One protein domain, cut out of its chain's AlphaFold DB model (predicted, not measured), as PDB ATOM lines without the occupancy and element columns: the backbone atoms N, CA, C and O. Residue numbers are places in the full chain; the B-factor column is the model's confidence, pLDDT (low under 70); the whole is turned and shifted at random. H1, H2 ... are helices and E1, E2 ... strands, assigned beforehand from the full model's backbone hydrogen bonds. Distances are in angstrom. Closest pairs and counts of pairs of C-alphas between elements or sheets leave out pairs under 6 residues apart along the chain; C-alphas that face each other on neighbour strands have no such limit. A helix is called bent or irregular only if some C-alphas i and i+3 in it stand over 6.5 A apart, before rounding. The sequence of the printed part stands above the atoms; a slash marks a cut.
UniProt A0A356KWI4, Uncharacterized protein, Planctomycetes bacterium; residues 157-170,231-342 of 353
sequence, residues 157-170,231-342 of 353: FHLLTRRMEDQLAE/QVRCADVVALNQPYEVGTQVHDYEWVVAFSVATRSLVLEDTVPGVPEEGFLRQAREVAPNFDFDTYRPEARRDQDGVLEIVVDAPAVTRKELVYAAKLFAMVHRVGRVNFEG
ATOM      1  N   PHE A 157     103.964 146.430 139.119       95.25
ATOM      2  CA  PHE A 157     102.682 146.097 139.731       95.25
ATOM      3  C   PHE A 157     102.302 147.098 140.817       95.25
ATOM      4  O   PHE A 157     103.151 147.588 141.569       95.25
ATOM      5  N   HIS A 158     100.998 147.330 140.928       95.69
ATOM      6  CA  HIS A 158     100.370 148.010 142.052       95.69
ATOM      7  C   HIS A 158      99.581 146.966 142.827       95.69
ATOM      8  O   HIS A 158      98.674 146.342 142.286       95.69
ATOM      9  N   LEU A 159      99.996 146.730 144.063       96.25
ATOM     10  CA  LEU A 159      99.451 145.721 144.946       96.25
ATOM     11  C   LEU A 159      98.622 146.382 146.040       96.25
ATOM     12  O   LEU A 159      99.018 147.416 146.590       96.25
ATOM     13  N   LEU A 160      97.502 145.757 146.372       95.56
ATOM     14  CA  LEU A 160      96.605 146.197 147.431       95.56
ATOM     15  C   LEU A 160      96.138 144.985 148.238       95.56
ATOM     16  O   LEU A 160      95.893 143.917 147.677       95.56
ATOM     17  N   THR A 161      96.041 145.147 149.554       94.31
ATOM     18  CA  THR A 161      95.453 144.129 150.428       94.31
ATOM     19  C   THR A 161      93.941 144.133 150.235       94.31
ATOM     20  O   THR A 161      93.316 145.177 150.421       94.31
ATOM     21  N   ARG A 162      93.350 142.985 149.906       92.19
ATOM     22  CA  ARG A 162      91.897 142.791 149.931       92.19
ATOM     23  C   ARG A 162      91.519 142.263 151.308       92.19
ATOM     24  O   ARG A 162      91.975 141.191 151.709       92.19
ATOM     25  N   ARG A 163      90.752 143.045 152.065       77.69
ATOM     26  CA  ARG A 163      90.328 142.653 153.413       77.69
ATOM     27  C   ARG A 163      89.128 141.720 153.314       77.69
ATOM     28  O   ARG A 163      88.322 141.832 152.398       77.69
ATOM     29  N   MET A 164      88.969 140.830 154.291       69.31
ATOM     30  CA  MET A 164      87.767 139.987 154.399       69.31
ATOM     31  C   MET A 164      86.490 140.835 154.531       69.31
ATOM     32  O   MET A 164      85.434 140.450 154.045       69.31
ATOM     33  N   GLU A 165      86.590 142.020 155.140       66.50
ATOM     34  CA  GLU A 165      85.490 142.991 155.221       66.50
ATOM     35  C   GLU A 165      85.024 143.449 153.831       66.50
ATOM     36  O   GLU A 165      83.828 143.641 153.620       66.50
ATOM     37  N   ASP A 166      85.949 143.560 152.871       64.69
ATOM     38  CA  ASP A 166      85.618 143.888 151.485       64.69
ATOM     39  C   ASP A 166      84.842 142.738 150.820       64.69
ATOM     40  O   ASP A 166      83.960 142.998 150.009       64.69
ATOM     41  N   GLN A 167      85.115 141.477 151.195       64.69
ATOM     42  CA  GLN A 167      84.357 140.315 150.705       64.69
ATOM     43  C   GLN A 167      82.918 140.325 151.228       64.69
ATOM     44  O   GLN A 167      81.982 140.154 150.455       64.69
ATOM     45  N   LEU A 168      82.726 140.594 152.525       65.25
ATOM     46  CA  LEU A 168      81.385 140.694 153.111       65.25
ATOM     47  C   LEU A 168      80.583 141.844 152.485       65.25
ATOM     48  O   LEU A 168      79.404 141.685 152.192       65.25
ATOM     49  N   ALA A 169      81.225 142.984 152.221       62.06
ATOM     50  CA  ALA A 169      80.583 144.106 151.538       62.06
ATOM     51  C   ALA A 169      80.253 143.812 150.058       62.06
ATOM     52  O   ALA A 169      79.295 144.376 149.524       62.06
ATOM     53  N   GLU A 170      81.033 142.958 149.385       62.25
ATOM     54  CA  GLU A 170      80.725 142.460 148.039       62.25
ATOM     55  C   GLU A 170      79.511 141.521 148.050       62.25
ATOM     56  O   GLU A 170      78.615 141.695 147.223       62.25
ATOM     57  N   GLN A 231      92.707 138.562 165.420       86.25
ATOM     58  CA  GLN A 231      94.001 138.395 164.777       86.25
ATOM     59  C   GLN A 231      93.745 137.930 163.348       86.25
ATOM     60  O   GLN A 231      93.310 136.804 163.141       86.25
ATOM     61  N   VAL A 232      93.983 138.796 162.364       89.56
ATOM     62  CA  VAL A 232      93.832 138.451 160.949       89.56
ATOM     63  C   VAL A 232      94.804 137.316 160.638       89.56
ATOM     64  O   VAL A 232      96.014 137.482 160.770       89.56
ATOM     65  N   ARG A 233      94.297 136.135 160.270       92.88
ATOM     66  CA  ARG A 233      95.126 134.935 160.027       92.88
ATOM     67  C   ARG A 233      95.427 134.682 158.554       92.88
ATOM     68  O   ARG A 233      96.327 133.890 158.273       92.88
ATOM     69  N   CYS A 234      94.695 135.339 157.658       94.12
ATOM     70  CA  CYS A 234      94.855 135.286 156.209       94.12
ATOM     71  C   CYS A 234      94.531 136.649 155.589       94.12
ATOM     72  O   CYS A 234      93.685 137.372 156.116       94.12
ATOM     73  N   ALA A 235      95.186 136.989 154.482       94.75
ATOM     74  CA  ALA A 235      94.831 138.130 153.649       94.75
ATOM     75  C   ALA A 235      95.208 137.880 152.183       94.75
ATOM     76  O   ALA A 235      96.296 137.370 151.895       94.75
ATOM     77  N   ASP A 236      94.343 138.311 151.268       96.12
ATOM     78  CA  ASP A 236      94.628 138.307 149.837       96.12
ATOM     79  C   ASP A 236      95.354 139.590 149.433       96.12
ATOM     80  O   ASP A 236      95.046 140.690 149.902       96.12
ATOM     81  N   VAL A 237      96.300 139.461 148.508       96.50
ATOM     82  CA  VAL A 237      96.968 140.591 147.865       96.50
ATOM     83  C   VAL A 237      96.640 140.568 146.385       96.50
ATOM     84  O   VAL A 237      96.965 139.622 145.665       96.50
ATOM     85  N   VAL A 238      96.013 141.640 145.914       96.75
ATOM     86  CA  VAL A 238      95.566 141.770 144.530       96.75
ATOM     87  C   VAL A 238      96.491 142.683 143.734       96.75
ATOM     88  O   VAL A 238      97.040 143.641 144.274       96.75
ATOM     89  N   ALA A 239      96.667 142.392 142.446       96.75
ATOM     90  CA  ALA A 239      97.308 143.277 141.484       96.75
ATOM     91  C   ALA A 239      96.247 144.121 140.771       96.75
ATOM     92  O   ALA A 239      95.325 143.571 140.172       96.75
ATOM     93  N   LEU A 240      96.399 145.442 140.833       96.25
ATOM     94  CA  LEU A 240      95.476 146.415 140.257       96.25
ATOM     95  C   LEU A 240      95.816 146.722 138.794       96.25
ATOM     96  O   LEU A 240      96.979 146.698 138.380       96.25
ATOM     97  N   ASN A 241      94.793 147.082 138.023       94.19
ATOM     98  CA  ASN A 241      94.916 147.532 136.635       94.19
ATOM     99  C   ASN A 241      95.551 148.934 136.475       94.19
ATOM    100  O   ASN A 241      95.927 149.313 135.361       94.19
ATOM    101  N   GLN A 242      95.675 149.697 137.565       94.44
ATOM    102  CA  GLN A 242      96.228 151.054 137.604       94.44
ATOM    103  C   GLN A 242      96.797 151.383 139.006       94.44
ATOM    104  O   GLN A 242      96.624 150.591 139.936       94.44
ATOM    105  N   PRO A 243      97.501 152.518 139.182       95.62
ATOM    106  CA  PRO A 243      98.019 152.930 140.484       95.62
ATOM    107  C   PRO A 243      96.939 153.084 141.562       95.62
ATOM    108  O   PRO A 243      95.844 153.572 141.294       95.62
ATOM    109  N   TYR A 244      97.277 152.688 142.794       93.12
ATOM    110  CA  TYR A 244      96.413 152.885 143.957       93.12
ATOM    111  C   TYR A 244      96.357 154.364 144.356       93.12
ATOM    112  O   TYR A 244      97.400 154.999 144.525       93.12
ATOM    113  N   GLU A 245      95.147 154.873 144.571       92.00
ATOM    114  CA  GLU A 245      94.884 156.220 145.068       92.00
ATOM    115  C   GLU A 245      94.408 156.145 146.521       92.00
ATOM    116  O   GLU A 245      93.497 155.390 146.861       92.00
ATOM    117  N   VAL A 246      95.027 156.920 147.413       88.06
ATOM    118  CA  VAL A 246      94.717 156.866 148.849       88.06
ATOM    119  C   VAL A 246      93.242 157.192 149.092       88.06
ATOM    120  O   VAL A 246      92.756 158.239 148.675       88.06
ATOM    121  N   GLY A 247      92.550 156.308 149.815       85.12
ATOM    122  CA  GLY A 247      91.132 156.467 150.156       85.12
ATOM    123  C   GLY A 247      90.162 155.760 149.206       85.12
ATOM    124  O   GLY A 247      88.972 155.716 149.506       85.12
ATOM    125  N   THR A 248      90.654 155.171 148.116       86.06
ATOM    126  CA  THR A 248      89.869 154.269 147.259       86.06
ATOM    127  C   THR A 248      89.806 152.857 147.843       86.06
ATOM    128  O   THR A 248      90.657 152.460 148.653       86.06
ATOM    129  N   GLN A 249      88.785 152.101 147.440       86.69
ATOM    130  CA  GLN A 249      88.558 150.715 147.842       86.69
ATOM    131  C   GLN A 249      88.927 149.754 146.705       86.69
ATOM    132  O   GLN A 249      88.962 150.130 145.538       86.69
ATOM    133  N   VAL A 250      89.191 148.484 147.031       86.69
ATOM    134  CA  VAL A 250      89.604 147.461 146.045       86.69
ATOM    135  C   VAL A 250      88.602 147.337 144.891       86.69
ATOM    136  O   VAL A 250      89.005 147.199 143.739       86.69
ATOM    137  N   HIS A 251      87.303 147.443 145.181       86.62
ATOM    138  CA  HIS A 251      86.234 147.329 144.187       86.62
ATOM    139  C   HIS A 251      86.139 148.514 143.212       86.62
ATOM    140  O   HIS A 251      85.387 148.434 142.242       86.62
ATOM    141  N   ASP A 252      86.865 149.608 143.460       88.00
ATOM    142  CA  ASP A 252      86.978 150.732 142.519       88.00
ATOM    143  C   ASP A 252      87.935 150.404 141.358       88.00
ATOM    144  O   ASP A 252      88.053 151.161 140.391       88.00
ATOM    145  N   TYR A 253      88.620 149.263 141.445       91.75
ATOM    146  CA  TYR A 253      89.597 148.790 140.483       91.75
ATOM    147  C   TYR A 253      89.157 147.482 139.846       91.75
ATOM    148  O   TYR A 253      88.402 146.694 140.412       91.75
ATOM    149  N   GLU A 254      89.743 147.196 138.690       91.56
ATOM    150  CA  GLU A 254      89.835 145.816 138.239       91.56
ATOM    151  C   GLU A 254      91.137 145.235 138.749       91.56
ATOM    152  O   GLU A 254      92.190 145.887 138.732       91.56
ATOM    153  N   TRP A 255      91.058 143.994 139.193       95.25
ATOM    154  CA  TRP A 255      92.146 143.369 139.904       95.25
ATOM    155  C   TRP A 255      92.154 141.862 139.689       95.25
ATOM    156  O   TRP A 255      91.171 141.256 139.265       95.25
ATOM    157  N   VAL A 256      93.300 141.258 139.981       94.25
ATOM    158  CA  VAL A 256      93.477 139.802 140.029       94.25
ATOM    159  C   VAL A 256      94.230 139.443 141.302       94.25
ATOM    160  O   VAL A 256      95.128 140.182 141.706       94.25
ATOM    161  N   VAL A 257      93.887 138.328 141.950       95.38
ATOM    162  CA  VAL A 257      94.599 137.880 143.158       95.38
ATOM    163  C   VAL A 257      96.022 137.473 142.791       95.38
ATOM    164  O   VAL A 257      96.234 136.461 142.136       95.38
ATOM    165  N   ALA A 258      97.019 138.249 143.206       95.88
ATOM    166  CA  ALA A 258      98.413 137.942 142.908       95.88
ATOM    167  C   ALA A 258      98.924 136.783 143.775       95.88
ATOM    168  O   ALA A 258      99.576 135.862 143.275       95.88
ATOM    169  N   PHE A 259      98.634 136.850 145.073       97.06
ATOM    170  CA  PHE A 259      98.964 135.835 146.065       97.06
ATOM    171  C   PHE A 259      98.145 136.061 147.340       97.06
ATOM    172  O   PHE A 259      97.629 137.156 147.563       97.06
ATOM    173  N   SER A 260      98.110 135.057 148.206       96.75
ATOM    174  CA  SER A 260      97.545 135.149 149.554       96.75
ATOM    175  C   SER A 260      98.648 134.976 150.595       96.75
ATOM    176  O   SER A 260      99.690 134.364 150.334       96.75
ATOM    177  N   VAL A 261      98.454 135.546 151.779       97.06
ATOM    178  CA  VAL A 261      99.355 135.400 152.926       97.06
ATOM    179  C   VAL A 261      98.584 134.750 154.055       97.06
ATOM    180  O   VAL A 261      97.560 135.284 154.465       97.06
ATOM    181  N   ALA A 262      99.096 133.645 154.587       96.25
ATOM    182  CA  ALA A 262      98.458 132.915 155.677       96.25
ATOM    183  C   ALA A 262      99.427 132.665 156.830       96.25
ATOM    184  O   ALA A 262     100.622 132.442 156.642       96.25
ATOM    185  N   THR A 263      98.910 132.672 158.053       96.62
ATOM    186  CA  THR A 263      99.675 132.223 159.222       96.62
ATOM    187  C   THR A 263      99.817 130.705 159.217       96.62
ATOM    188  O   THR A 263      98.886 129.976 158.876       96.62
ATOM    189  N   ARG A 264     100.964 130.197 159.677       96.75
ATOM    190  CA  ARG A 264     101.205 128.752 159.817       96.75
ATOM    191  C   ARG A 264     100.156 128.060 160.690       96.75
ATOM    192  O   ARG A 264      99.835 126.906 160.440       96.75
ATOM    193  N   SER A 265      99.609 128.746 161.695       95.38
ATOM    194  CA  SER A 265      98.559 128.180 162.548       95.38
ATOM    195  C   SER A 265      97.271 127.902 161.768       95.38
ATOM    196  O   SER A 265      96.669 126.859 161.986       95.38
ATOM    197  N   LEU A 266      96.867 128.797 160.856       93.75
ATOM    198  CA  LEU A 266      95.674 128.609 160.020       93.75
ATOM    199  C   LEU A 266      95.847 127.403 159.098       93.75
ATOM    200  O   LEU A 266      95.004 126.521 159.048       93.75
ATOM    201  N   VAL A 267      97.012 127.322 158.460       93.62
ATOM    202  CA  VAL A 267      97.391 126.229 157.559       93.62
ATOM    203  C   VAL A 267      97.315 124.852 158.222       93.62
ATOM    204  O   VAL A 267      96.959 123.871 157.575       93.62
ATOM    205  N   LEU A 268      97.652 124.757 159.510       93.56
ATOM    206  CA  LEU A 268      97.576 123.504 160.267       93.56
ATOM    207  C   LEU A 268      96.134 123.067 160.567       93.56
ATOM    208  O   LEU A 268      95.913 121.896 160.872       93.56
ATOM    209  N   GLU A 269      95.176 123.990 160.498       93.69
ATOM    210  CA  GLU A 269      93.744 123.732 160.679       93.69
ATOM    211  C   GLU A 269      93.041 123.396 159.351       93.69
ATOM    212  O   GLU A 269      91.925 122.872 159.372       93.69
ATOM    213  N   ASP A 270      93.689 123.639 158.204       90.81
ATOM    214  CA  ASP A 270      93.127 123.352 156.884       90.81
ATOM    215  C   ASP A 270      92.847 121.856 156.705       90.81
ATOM    216  O   ASP A 270      93.741 121.006 156.731       90.81
ATOM    217  N   THR A 271      91.593 121.518 156.402       89.69
ATOM    218  CA  THR A 271      91.198 120.133 156.098       89.69
ATOM    219  C   THR A 271      91.728 119.642 154.750       89.69
ATOM    220  O   THR A 271      91.814 118.436 154.519       89.69
ATOM    221  N   VAL A 272      92.047 120.568 153.842       88.31
ATOM    222  CA  VAL A 272      92.591 120.285 152.510       88.31
ATOM    223  C   VAL A 272      93.775 121.224 152.279       88.31
ATOM    224  O   VAL A 272      93.583 122.319 151.752       88.31
ATOM    225  N   PRO A 273      94.991 120.837 152.699       85.56
ATOM    226  CA  PRO A 273      96.153 121.701 152.565       85.56
ATOM    227  C   PRO A 273      96.493 121.932 151.089       85.56
ATOM    228  O   PRO A 273      96.362 121.030 150.255       85.56
ATOM    229  N   GLY A 274      96.970 123.140 150.783       89.38
ATOM    230  CA  GLY A 274      97.514 123.472 149.469       89.38
ATOM    231  C   GLY A 274      98.706 122.589 149.073       89.38
ATOM    232  O   GLY A 274      99.356 121.958 149.908       89.38
ATOM    233  N   VAL A 275      99.015 122.554 147.778       92.69
ATOM    234  CA  VAL A 275     100.141 121.782 147.231       92.69
ATOM    235  C   VAL A 275     101.439 122.577 147.406       92.69
ATOM    236  O   VAL A 275     101.503 123.699 146.905       92.69
ATOM    237  N   PRO A 276     102.486 122.035 148.057       93.56
ATOM    238  CA  PRO A 276     103.758 122.738 148.216       93.56
ATOM    239  C   PRO A 276     104.388 123.156 146.878       93.56
ATOM    240  O   PRO A 276     104.481 122.363 145.940       93.56
ATOM    241  N   GLU A 277     104.892 124.389 146.808       92.88
ATOM    242  CA  GLU A 277     105.571 124.953 145.638       92.88
ATOM    243  C   GLU A 277     107.099 124.877 145.845       92.88
ATOM    244  O   GLU A 277     107.782 125.875 146.085       92.88
ATOM    245  N   GLU A 278     107.659 123.663 145.767       83.75
ATOM    246  CA  GLU A 278     109.052 123.352 146.159       83.75
ATOM    247  C   GLU A 278     110.125 124.234 145.483       83.75
ATOM    248  O   GLU A 278     111.192 124.494 146.046       83.75
ATOM    249  N   GLY A 279     109.860 124.714 144.265       90.31
ATOM    250  CA  GLY A 279     110.788 125.560 143.512       90.31
ATOM    251  C   GLY A 279     110.841 127.017 143.980       90.31
ATOM    252  O   GLY A 279     111.863 127.671 143.773       90.31
ATOM    253  N   PHE A 280     109.783 127.513 144.626       93.88
ATOM    254  CA  PHE A 280     109.590 128.940 144.887       93.88
ATOM    255  C   PHE A 280     110.646 129.503 145.843       93.88
ATOM    256  O   PHE A 280     111.382 130.429 145.502       93.88
ATOM    257  N   LEU A 281     110.794 128.900 147.026       95.12
ATOM    258  CA  LEU A 281     111.758 129.373 148.026       95.12
ATOM    259  C   LEU A 281     113.205 129.079 147.640       95.12
ATOM    260  O   LEU A 281     114.108 129.813 148.036       95.12
ATOM    261  N   ARG A 282     113.447 128.009 146.875       95.00
ATOM    262  CA  ARG A 282     114.776 127.751 146.308       95.00
ATOM    263  C   ARG A 282     115.165 128.888 145.364       95.00
ATOM    264  O   ARG A 282     116.221 129.482 145.546       95.00
ATOM    265  N   GLN A 283     114.279 129.243 144.435       93.38
ATOM    266  CA  GLN A 283     114.500 130.353 143.513       93.38
ATOM    267  C   GLN A 283     114.673 131.688 144.261       93.38
ATOM    268  O   GLN A 283     115.555 132.470 143.915       93.38
ATOM    269  N   ALA A 284     113.881 131.941 145.308       93.19
ATOM    270  CA  ALA A 284     114.018 133.145 146.127       93.19
ATOM    271  C   ALA A 284     115.415 133.263 146.762       93.19
ATOM    272  O   ALA A 284     116.033 134.324 146.690       93.19
ATOM    273  N   ARG A 285     115.930 132.167 147.339       94.31
ATOM    274  CA  ARG A 285     117.271 132.116 147.949       94.31
ATOM    275  C   ARG A 285     118.389 132.305 146.928       94.31
ATOM    276  O   ARG A 285     119.388 132.940 147.240       94.31
ATOM    277  N   GLU A 286     118.220 131.780 145.715       92.75
ATOM    278  CA  GLU A 286     119.177 131.969 144.619       92.75
ATOM    279  C   GLU A 286     119.230 133.430 144.148       92.75
ATOM    280  O   GLU A 286     120.310 133.961 143.896       92.75
ATOM    281  N   VAL A 287     118.072 134.091 144.037       89.19
ATOM    282  CA  VAL A 287     117.967 135.475 143.546       89.19
ATOM    283  C   VAL A 287     118.383 136.497 144.607       89.19
ATOM    284  O   VAL A 287     119.000 137.508 144.275       89.19
ATOM    285  N   ALA A 288     118.051 136.251 145.873       89.19
ATOM    286  CA  ALA A 288     118.313 137.166 146.979       89.19
ATOM    287  C   ALA A 288     118.818 136.397 148.214       89.19
ATOM    288  O   ALA A 288     118.067 136.205 149.173       89.19
ATOM    289  N   PRO A 289     120.101 135.986 148.238       89.50
ATOM    290  CA  PRO A 289     120.656 135.189 149.338       89.50
ATOM    291  C   PRO A 289     120.673 135.930 150.683       89.50
ATOM    292  O   PRO A 289     120.707 135.292 151.727       89.50
ATOM    293  N   ASN A 290     120.615 137.266 150.658       89.12
ATOM    294  CA  ASN A 290     120.574 138.115 151.851       89.12
ATOM    295  C   ASN A 290     119.145 138.454 152.310       89.12
ATOM    296  O   ASN A 290     118.974 139.291 153.197       89.12
ATOM    297  N   PHE A 291     118.110 137.894 151.675       93.31
ATOM    298  CA  PHE A 291     116.743 138.060 152.157       93.31
ATOM    299  C   PHE A 291     116.551 137.276 153.460       93.31
ATOM    300  O   PHE A 291     117.069 136.173 153.620       93.31
ATOM    301  N   ASP A 292     115.811 137.854 154.400       93.94
ATOM    302  CA  ASP A 292     115.618 137.282 155.729       93.94
ATOM    303  C   ASP A 292     114.584 136.145 155.701       93.94
ATOM    304  O   ASP A 292     113.380 136.346 155.858       93.94
ATOM    305  N   PHE A 293     115.046 134.922 155.456       96.12
ATOM    306  CA  PHE A 293     114.192 133.731 155.482       96.12
ATOM    307  C   PHE A 293     113.949 133.190 156.897       96.12
ATOM    308  O   PHE A 293     113.101 132.313 157.064       96.12
ATOM    309  N   ASP A 294     114.661 133.696 157.904       97.06
ATOM    310  CA  ASP A 294     114.634 133.142 159.255       97.06
ATOM    311  C   ASP A 294     113.540 133.776 160.115       97.06
ATOM    312  O   ASP A 294     112.928 133.066 160.915       97.06
ATOM    313  N   THR A 295     113.245 135.066 159.915       95.44
ATOM    314  CA  THR A 295     112.247 135.794 160.719       95.44
ATOM    315  C   THR A 295     110.853 135.178 160.641       95.44
ATOM    316  O   THR A 295     110.236 134.960 161.679       95.44
ATOM    317  N   TYR A 296     110.363 134.866 159.437       97.12
ATOM    318  CA  TYR A 296     109.010 134.321 159.244       97.12
ATOM    319  C   TYR A 296     108.985 132.879 158.739       97.12
ATOM    320  O   TYR A 296     107.901 132.346 158.516       97.12
ATOM    321  N   ARG A 297     110.150 132.251 158.519       97.56
ATOM    322  CA  ARG A 297     110.281 130.859 158.046       97.56
ATOM    323  C   ARG A 297     109.253 130.520 156.957       97.56
ATOM    324  O   ARG A 297     108.413 129.635 157.175       97.56
ATOM    325  N   PRO A 298     109.255 131.262 155.834       97.69
ATOM    326  CA  PRO A 298     108.163 131.192 154.890       97.69
ATOM    327  C   PRO A 298     108.070 129.802 154.274       97.69
ATOM    328  O   PRO A 298     109.077 129.120 154.069       97.69
ATOM    329  N   GLU A 299     106.853 129.425 153.933       97.25
ATOM    330  CA  GLU A 299     106.511 128.286 153.098       97.25
ATOM    331  C   GLU A 299     105.675 128.793 151.920       97.25
ATOM    332  O   GLU A 299     105.005 129.818 152.017       97.25
ATOM    333  N   ALA A 300     105.773 128.127 150.774       96.69
ATOM    334  CA  ALA A 300     105.006 128.483 149.591       96.69
ATOM    335  C   ALA A 300     104.205 127.269 149.151       96.69
ATOM    336  O   ALA A 300     104.764 126.179 148.996       96.69
ATOM    337  N   ARG A 301     102.911 127.467 148.936       95.56
ATOM    338  CA  ARG A 301     101.995 126.448 148.428       95.56
ATOM    339  C   ARG A 301     101.039 127.066 147.416       95.56
ATOM    340  O   ARG A 301     100.996 128.283 147.263       95.56
ATOM    341  N   ARG A 302     100.314 126.229 146.687       93.19
ATOM    342  CA  ARG A 302      99.177 126.644 145.865       93.19
ATOM    343  C   ARG A 302      97.900 126.110 146.466       93.19
ATOM    344  O   ARG A 302      97.835 124.923 146.791       93.19
ATOM    345  N   ASP A 303      96.909 126.975 146.590       90.38
ATOM    346  CA  ASP A 303      95.572 126.569 146.996       90.38
ATOM    347  C   ASP A 303      94.851 125.791 145.873       90.38
ATOM    348  O   ASP A 303      95.440 125.398 144.856       90.38
ATOM    349  N   GLN A 304      93.563 125.521 146.080       84.38
ATOM    350  CA  GLN A 304      92.739 124.769 145.131       84.38
ATOM    351  C   GLN A 304      92.495 125.535 143.823       84.38
ATOM    352  O   GLN A 304      92.303 124.900 142.780       84.38
ATOM    353  N   ASP A 305      92.579 126.863 143.870       83.12
ATOM    354  CA  ASP A 305      92.394 127.762 142.732       83.12
ATOM    355  C   ASP A 305      93.719 128.036 141.996       83.12
ATOM    356  O   ASP A 305      93.746 128.550 140.875       83.12
ATOM    357  N   GLY A 306      94.844 127.604 142.574       86.50
ATOM    358  CA  GLY A 306      96.186 127.798 142.036       86.50
ATOM    359  C   GLY A 306      96.840 129.105 142.433       86.50
ATOM    360  O   GLY A 306      97.950 129.376 141.953       86.50
ATOM    361  N   VAL A 307      96.185 129.897 143.279       92.06
ATOM    362  CA  VAL A 307      96.756 131.117 143.833       92.06
ATOM    363  C   VAL A 307      97.961 130.718 144.672       92.06
ATOM    364  O   VAL A 307      97.962 129.717 145.392       92.06
ATOM    365  N   LEU A 308      99.049 131.469 144.507       95.88
ATOM    366  CA  LEU A 308     100.217 131.284 145.349       95.88
ATOM    367  C   LEU A 308      99.865 131.746 146.759       95.88
ATOM    368  O   LEU A 308      99.500 132.896 146.959       95.88
ATOM    369  N   GLU A 309     100.083 130.886 147.732       96.69
ATOM    370  CA  GLU A 309      99.922 131.208 149.134       96.69
ATOM    371  C   GLU A 309     101.286 131.188 149.823       96.69
ATOM    372  O   GLU A 309     102.016 130.189 149.792       96.69
ATOM    373  N   ILE A 310     101.643 132.318 150.430       97.69
ATOM    374  CA  ILE A 310     102.869 132.497 151.202       97.69
ATOM    375  C   ILE A 310     102.509 132.342 152.676       97.69
ATOM    376  O   ILE A 310     101.899 133.216 153.292       97.69
ATOM    377  N   VAL A 311     102.911 131.214 153.244       97.69
ATOM    378  CA  VAL A 311     102.662 130.874 154.638       97.69
ATOM    379  C   VAL A 311     103.790 131.422 155.498       97.69
ATOM    380  O   VAL A 311     104.960 131.162 155.218       97.69
ATOM    381  N   VAL A 312     103.455 132.151 156.558       97.94
ATOM    382  CA  VAL A 312     104.414 132.774 157.479       97.94
ATOM    383  C   VAL A 312     104.232 132.272 158.910       97.94
ATOM    384  O   VAL A 312     103.117 132.038 159.379       97.94
ATOM    385  N   ASP A 313     105.340 132.105 159.623       97.75
ATOM    386  CA  ASP A 313     105.370 131.822 161.058       97.75
ATOM    387  C   ASP A 313     105.215 133.136 161.839       97.75
ATOM    388  O   ASP A 313     106.185 133.802 162.195       97.75
ATOM    389  N   ALA A 314     103.961 133.554 162.006       96.94
ATOM    390  CA  ALA A 314     103.565 134.761 162.719       96.94
ATOM    391  C   ALA A 314     102.220 134.526 163.433       96.94
ATOM    392  O   ALA A 314     101.414 133.716 162.962       96.94
ATOM    393  N   PRO A 315     101.940 135.227 164.549       95.25
ATOM    394  CA  PRO A 315     100.659 135.104 165.247       95.25
ATOM    395  C   PRO A 315      99.488 135.684 164.439       95.25
ATOM    396  O   PRO A 315      98.366 135.208 164.563       95.25
ATOM    397  N   ALA A 316      99.752 136.691 163.604       95.12
ATOM    398  CA  ALA A 316      98.775 137.346 162.745       95.12
ATOM    399  C   ALA A 316      99.456 137.874 161.474       95.12
ATOM    400  O   ALA A 316     100.657 138.153 161.474       95.12
ATOM    401  N   VAL A 317      98.678 138.053 160.411       95.06
ATOM    402  CA  VAL A 317      99.070 138.767 159.198       95.06
ATOM    403  C   VAL A 317      98.873 140.259 159.441       95.06
ATOM    404  O   VAL A 317      97.754 140.767 159.436       95.06
ATOM    405  N   THR A 318      99.971 140.976 159.664       94.19
ATOM    406  CA  THR A 318      99.978 142.439 159.719       94.19
ATOM    407  C   THR A 318     100.601 143.009 158.446       94.19
ATOM    408  O   THR A 318     101.065 142.293 157.553       94.19
ATOM    409  N   ARG A 319     100.684 144.340 158.365       94.00
ATOM    410  CA  ARG A 319     101.372 145.031 157.269       94.00
ATOM    411  C   ARG A 319     102.827 144.573 157.094       94.00
ATOM    412  O   ARG A 319     103.332 144.578 155.975       94.00
ATOM    413  N   LYS A 320     103.517 144.175 158.173       95.69
ATOM    414  CA  LYS A 320     104.912 143.709 158.095       95.69
ATOM    415  C   LYS A 320     105.024 142.400 157.315       95.69
ATOM    416  O   LYS A 320     105.875 142.300 156.432       95.69
ATOM    417  N   GLU A 321     104.156 141.439 157.611       96.69
ATOM    418  CA  GLU A 321     104.093 140.141 156.941       96.69
ATOM    419  C   GLU A 321     103.644 140.301 155.481       96.69
ATOM    420  O   GLU A 321     104.225 139.685 154.590       96.69
ATOM    421  N   LEU A 322     102.695 141.203 155.207       96.62
ATOM    422  CA  LEU A 322     102.261 141.527 153.842       96.62
ATOM    423  C   LEU A 322     103.388 142.131 152.996       96.62
ATOM    424  O   LEU A 322     103.647 141.675 151.884       96.62
ATOM    425  N   VAL A 323     104.118 143.117 153.529       96.38
ATOM    426  CA  VAL A 323     105.274 143.714 152.839       96.38
ATOM    427  C   VAL A 323     106.385 142.682 152.628       96.38
ATOM    428  O   VAL A 323     107.041 142.685 151.584       96.38
ATOM    429  N   TYR A 324     106.606 141.794 153.599       96.50
ATOM    430  CA  TYR A 324     107.547 140.686 153.471       96.50
ATOM    431  C   TYR A 324     107.163 139.748 152.319       96.50
ATOM    432  O   TYR A 324     107.982 139.496 151.430       96.50
ATOM    433  N   ALA A 325     105.910 139.294 152.293       97.12
ATOM    434  CA  ALA A 325     105.379 138.413 151.262       97.12
ATOM    435  C   ALA A 325     105.391 139.079 149.877       97.12
ATOM    436  O   ALA A 325     105.839 138.465 148.913       97.12
ATOM    437  N   ALA A 326     105.019 140.360 149.780       96.75
ATOM    438  CA  ALA A 326     105.071 141.126 148.535       96.75
ATOM    439  C   ALA A 326     106.497 141.230 147.973       96.75
ATOM    440  O   ALA A 326     106.707 141.068 146.771       96.75
ATOM    441  N   LYS A 327     107.504 141.446 148.833       95.62
ATOM    442  CA  LYS A 327     108.915 141.419 148.415       95.62
ATOM    443  C   LYS A 327     109.326 140.033 147.930       95.62
ATOM    444  O   LYS A 327     109.947 139.927 146.875       95.62
ATOM    445  N   LEU A 328     108.975 138.985 148.673       95.69
ATOM    446  CA  LEU A 328     109.281 137.602 148.309       95.69
ATOM    447  C   LEU A 328     108.665 137.228 146.953       95.69
ATOM    448  O   LEU A 328     109.364 136.730 146.068       95.69
ATOM    449  N   PHE A 329     107.391 137.561 146.760       95.81
ATOM    450  CA  PHE A 329     106.663 137.416 145.507       95.81
ATOM    451  C   PHE A 329     107.356 138.139 144.348       95.81
ATOM    452  O   PHE A 329     107.631 137.525 143.313       95.81
ATOM    453  N   ALA A 330     107.677 139.424 144.531       94.38
ATOM    454  CA  ALA A 330     108.310 140.257 143.512       94.38
ATOM    455  C   ALA A 330     109.665 139.695 143.065       94.38
ATOM    456  O   ALA A 330     109.962 139.678 141.871       94.38
ATOM    457  N   MET A 331     110.473 139.200 144.009       93.12
ATOM    458  CA  MET A 331     111.790 138.627 143.720       93.12
ATOM    459  C   MET A 331     111.694 137.336 142.906       93.12
ATOM    460  O   MET A 331     112.394 137.194 141.902       93.12
ATOM    461  N   VAL A 332     110.822 136.401 143.300       93.38
ATOM    462  CA  VAL A 332     110.677 135.116 142.594       93.38
ATOM    463  C   VAL A 332     110.164 135.325 141.171       93.38
ATOM    464  O   VAL A 332     110.687 134.727 140.228       93.38
ATOM    465  N   HIS A 333     109.209 136.233 140.994       94.00
ATOM    466  CA  HIS A 333     108.657 136.550 139.680       94.00
ATOM    467  C   HIS A 333     109.477 137.605 138.921       94.00
ATOM    468  O   HIS A 333     109.161 137.930 137.781       94.00
ATOM    469  N   ARG A 334     110.573 138.122 139.492       92.88
ATOM    470  CA  ARG A 334     111.440 139.127 138.850       92.88
ATOM    471  C   ARG A 334     110.658 140.349 138.351       92.88
ATOM    472  O   ARG A 334     110.870 140.818 137.232       92.88
ATOM    473  N   VAL A 335     109.724 140.825 139.168       91.75
ATOM    474  CA  VAL A 335     108.948 142.035 138.882       91.75
ATOM    475  C   VAL A 335     109.874 143.248 138.986       91.75
ATOM    476  O   VAL A 335     110.638 143.360 139.944       91.75
ATOM    477  N   GLY A 336     109.813 144.155 138.010       89.56
ATOM    478  CA  GLY A 336     110.689 145.328 137.949       89.56
ATOM    479  C   GLY A 336     110.430 146.336 139.072       89.56
ATOM    480  O   GLY A 336     111.338 146.689 139.824       89.56
ATOM    481  N   ARG A 337     109.186 146.810 139.195       93.31
ATOM    482  CA  ARG A 337     108.742 147.749 140.238       93.31
ATOM    483  C   ARG A 337     107.499 147.217 140.938       93.31
ATOM    484  O   ARG A 337     106.593 146.707 140.294       93.31
ATOM    485  N   VAL A 338     107.440 147.359 142.258       94.75
ATOM    486  CA  VAL A 338     106.248 147.012 143.036       94.75
ATOM    487  C   VAL A 338     105.886 148.180 143.930       94.75
ATOM    488  O   VAL A 338     106.717 148.643 144.711       94.75
ATOM    489  N   ASN A 339     104.645 148.635 143.822       95.62
ATOM    490  CA  ASN A 339     104.036 149.584 144.741       95.62
ATOM    491  C   ASN A 339     103.001 148.824 145.563       95.62
ATOM    492  O   ASN A 339     102.149 148.164 144.985       95.62
ATOM    493  N   PHE A 340     103.067 148.896 146.885       95.69
ATOM    494  CA  PHE A 340     102.115 148.255 147.786       95.69
ATOM    495  C   PHE A 340     101.381 149.342 148.562       95.69
ATOM    496  O   PHE A 340     102.033 150.146 149.231       95.69
ATOM    497  N   GLU A 341     100.054 149.407 148.431       93.88
ATOM    498  CA  GLU A 341      99.222 150.457 149.049       93.88
ATOM    499  C   GLU A 341      99.738 151.870 148.701       93.88
ATOM    500  O   GLU A 341      99.895 152.741 149.555       93.88
ATOM    501  N   GLY A 342     100.102 152.076 147.428       92.75
ATOM    502  CA  GLY A 342     100.640 153.344 146.919       92.75
ATOM    503  C   GLY A 342     102.112 153.613 147.265       92.75
ATOM    504  O   GLY A 342     102.688 154.573 146.761       92.75
TER     505      GLY A 342
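What this domain is: This is residues 157 to 170 and 231 to 342 of the 353 residues of an uncharacterized protein of Planctomycetes bacterium (UniProt A0A356KWI4). A strongly twisted sheet of six strands curls round one long helix, H4, and a second helix, H3, packs across the last residues of H4 and on the edge strand E4. Of the two short helices, H2 follows E3 directly and only grazes the sheet with its residues 264 to 267, while H1 is not on the sheet and is the helix whose centre is farthest from the mean of the C-alphas, at 17.8 A. The printed part has 126 residues with four named helices and six named strands, along the chain E1 H1 E2 E3 H2 H3 E4 E5 H4 E6. The sheet is mixed, in the order E4 E5 E3 E2 E1 E6, and the class is mixed, helices and strands. The whole is compact, with a radius of gyration of the C-alphas of 14.2 A and spans of 36 by 35 by 24 A.

Where its parts are: E1, residues 157 to 162, begins at C-alpha 157 (102.682, 146.097, 139.731), and H1 holds residues 164 to 170. After the cut come E2, residues 234 to 240, 19.5 A long, and E3, residues 255 to 263, 23.5 A long, which bends by 51 degrees at residue 258. H2, residues 264 to 269, and H3, residues 278 to 287, follow; H3 is only just irregular, with C-alphas 278 and 281 6.9 A apart. E4 is residues 299 to 302 and E5 residues 308 to 312. H4, residues 319 to 332, is 20.0 A long and begins at C-alpha 319 (101.372, 145.031, 157.269). E6, residues 337 to 340, ends at C-alpha 340 (102.115, 148.255, 147.786).

How they stand to each other: E1 is staggered: its residues 157 to 159 pair with the edge strand E6, parallel, with N 159 and O 339 2.7 A apart, and residues 159 to 162 with E2, antiparallel, with N 162 and O 236 2.9 A apart. E2 and E3 form a hairpin, with N 237 and O 259 at 2.8 A. E5 is parallel to E3, with N 310 and O 260 at 2.8 A, and forms a hairpin with E4, with N 301 and O 309 at 3.0 A. H3 and H4 make two layers with the sheet, helices on one face of it. The closest C-alphas of H4 and E5 are those of Ala 325 and Ile 310, 6.4 A apart. H3 touches residues 328 to 332 of H4 alone, about perpendicular at 86 degrees, closest at the C-alphas of Ala 284 and Val 332, 5.2 A. H2 grazes the sheet with residues 264 to 267, and H1 is apart from H4. Every O i to N i+4 pair is within hydrogen-bond range in H1 and H4, against 1 of 2 in H2 and 5 of 6 in H3.

The domain as a whole: The C-alphas farthest apart, those of Ala 169 and Pro 289, are 41.1 A apart. Residues 171 to 230 are not printed, and C-alphas 170 and 231 are 21.7 A apart across the cut. The links E2 to E3 and H3 to E4 are long. Mean pLDDT of the printed part is 91.8, with residues 164 to 170 under 70.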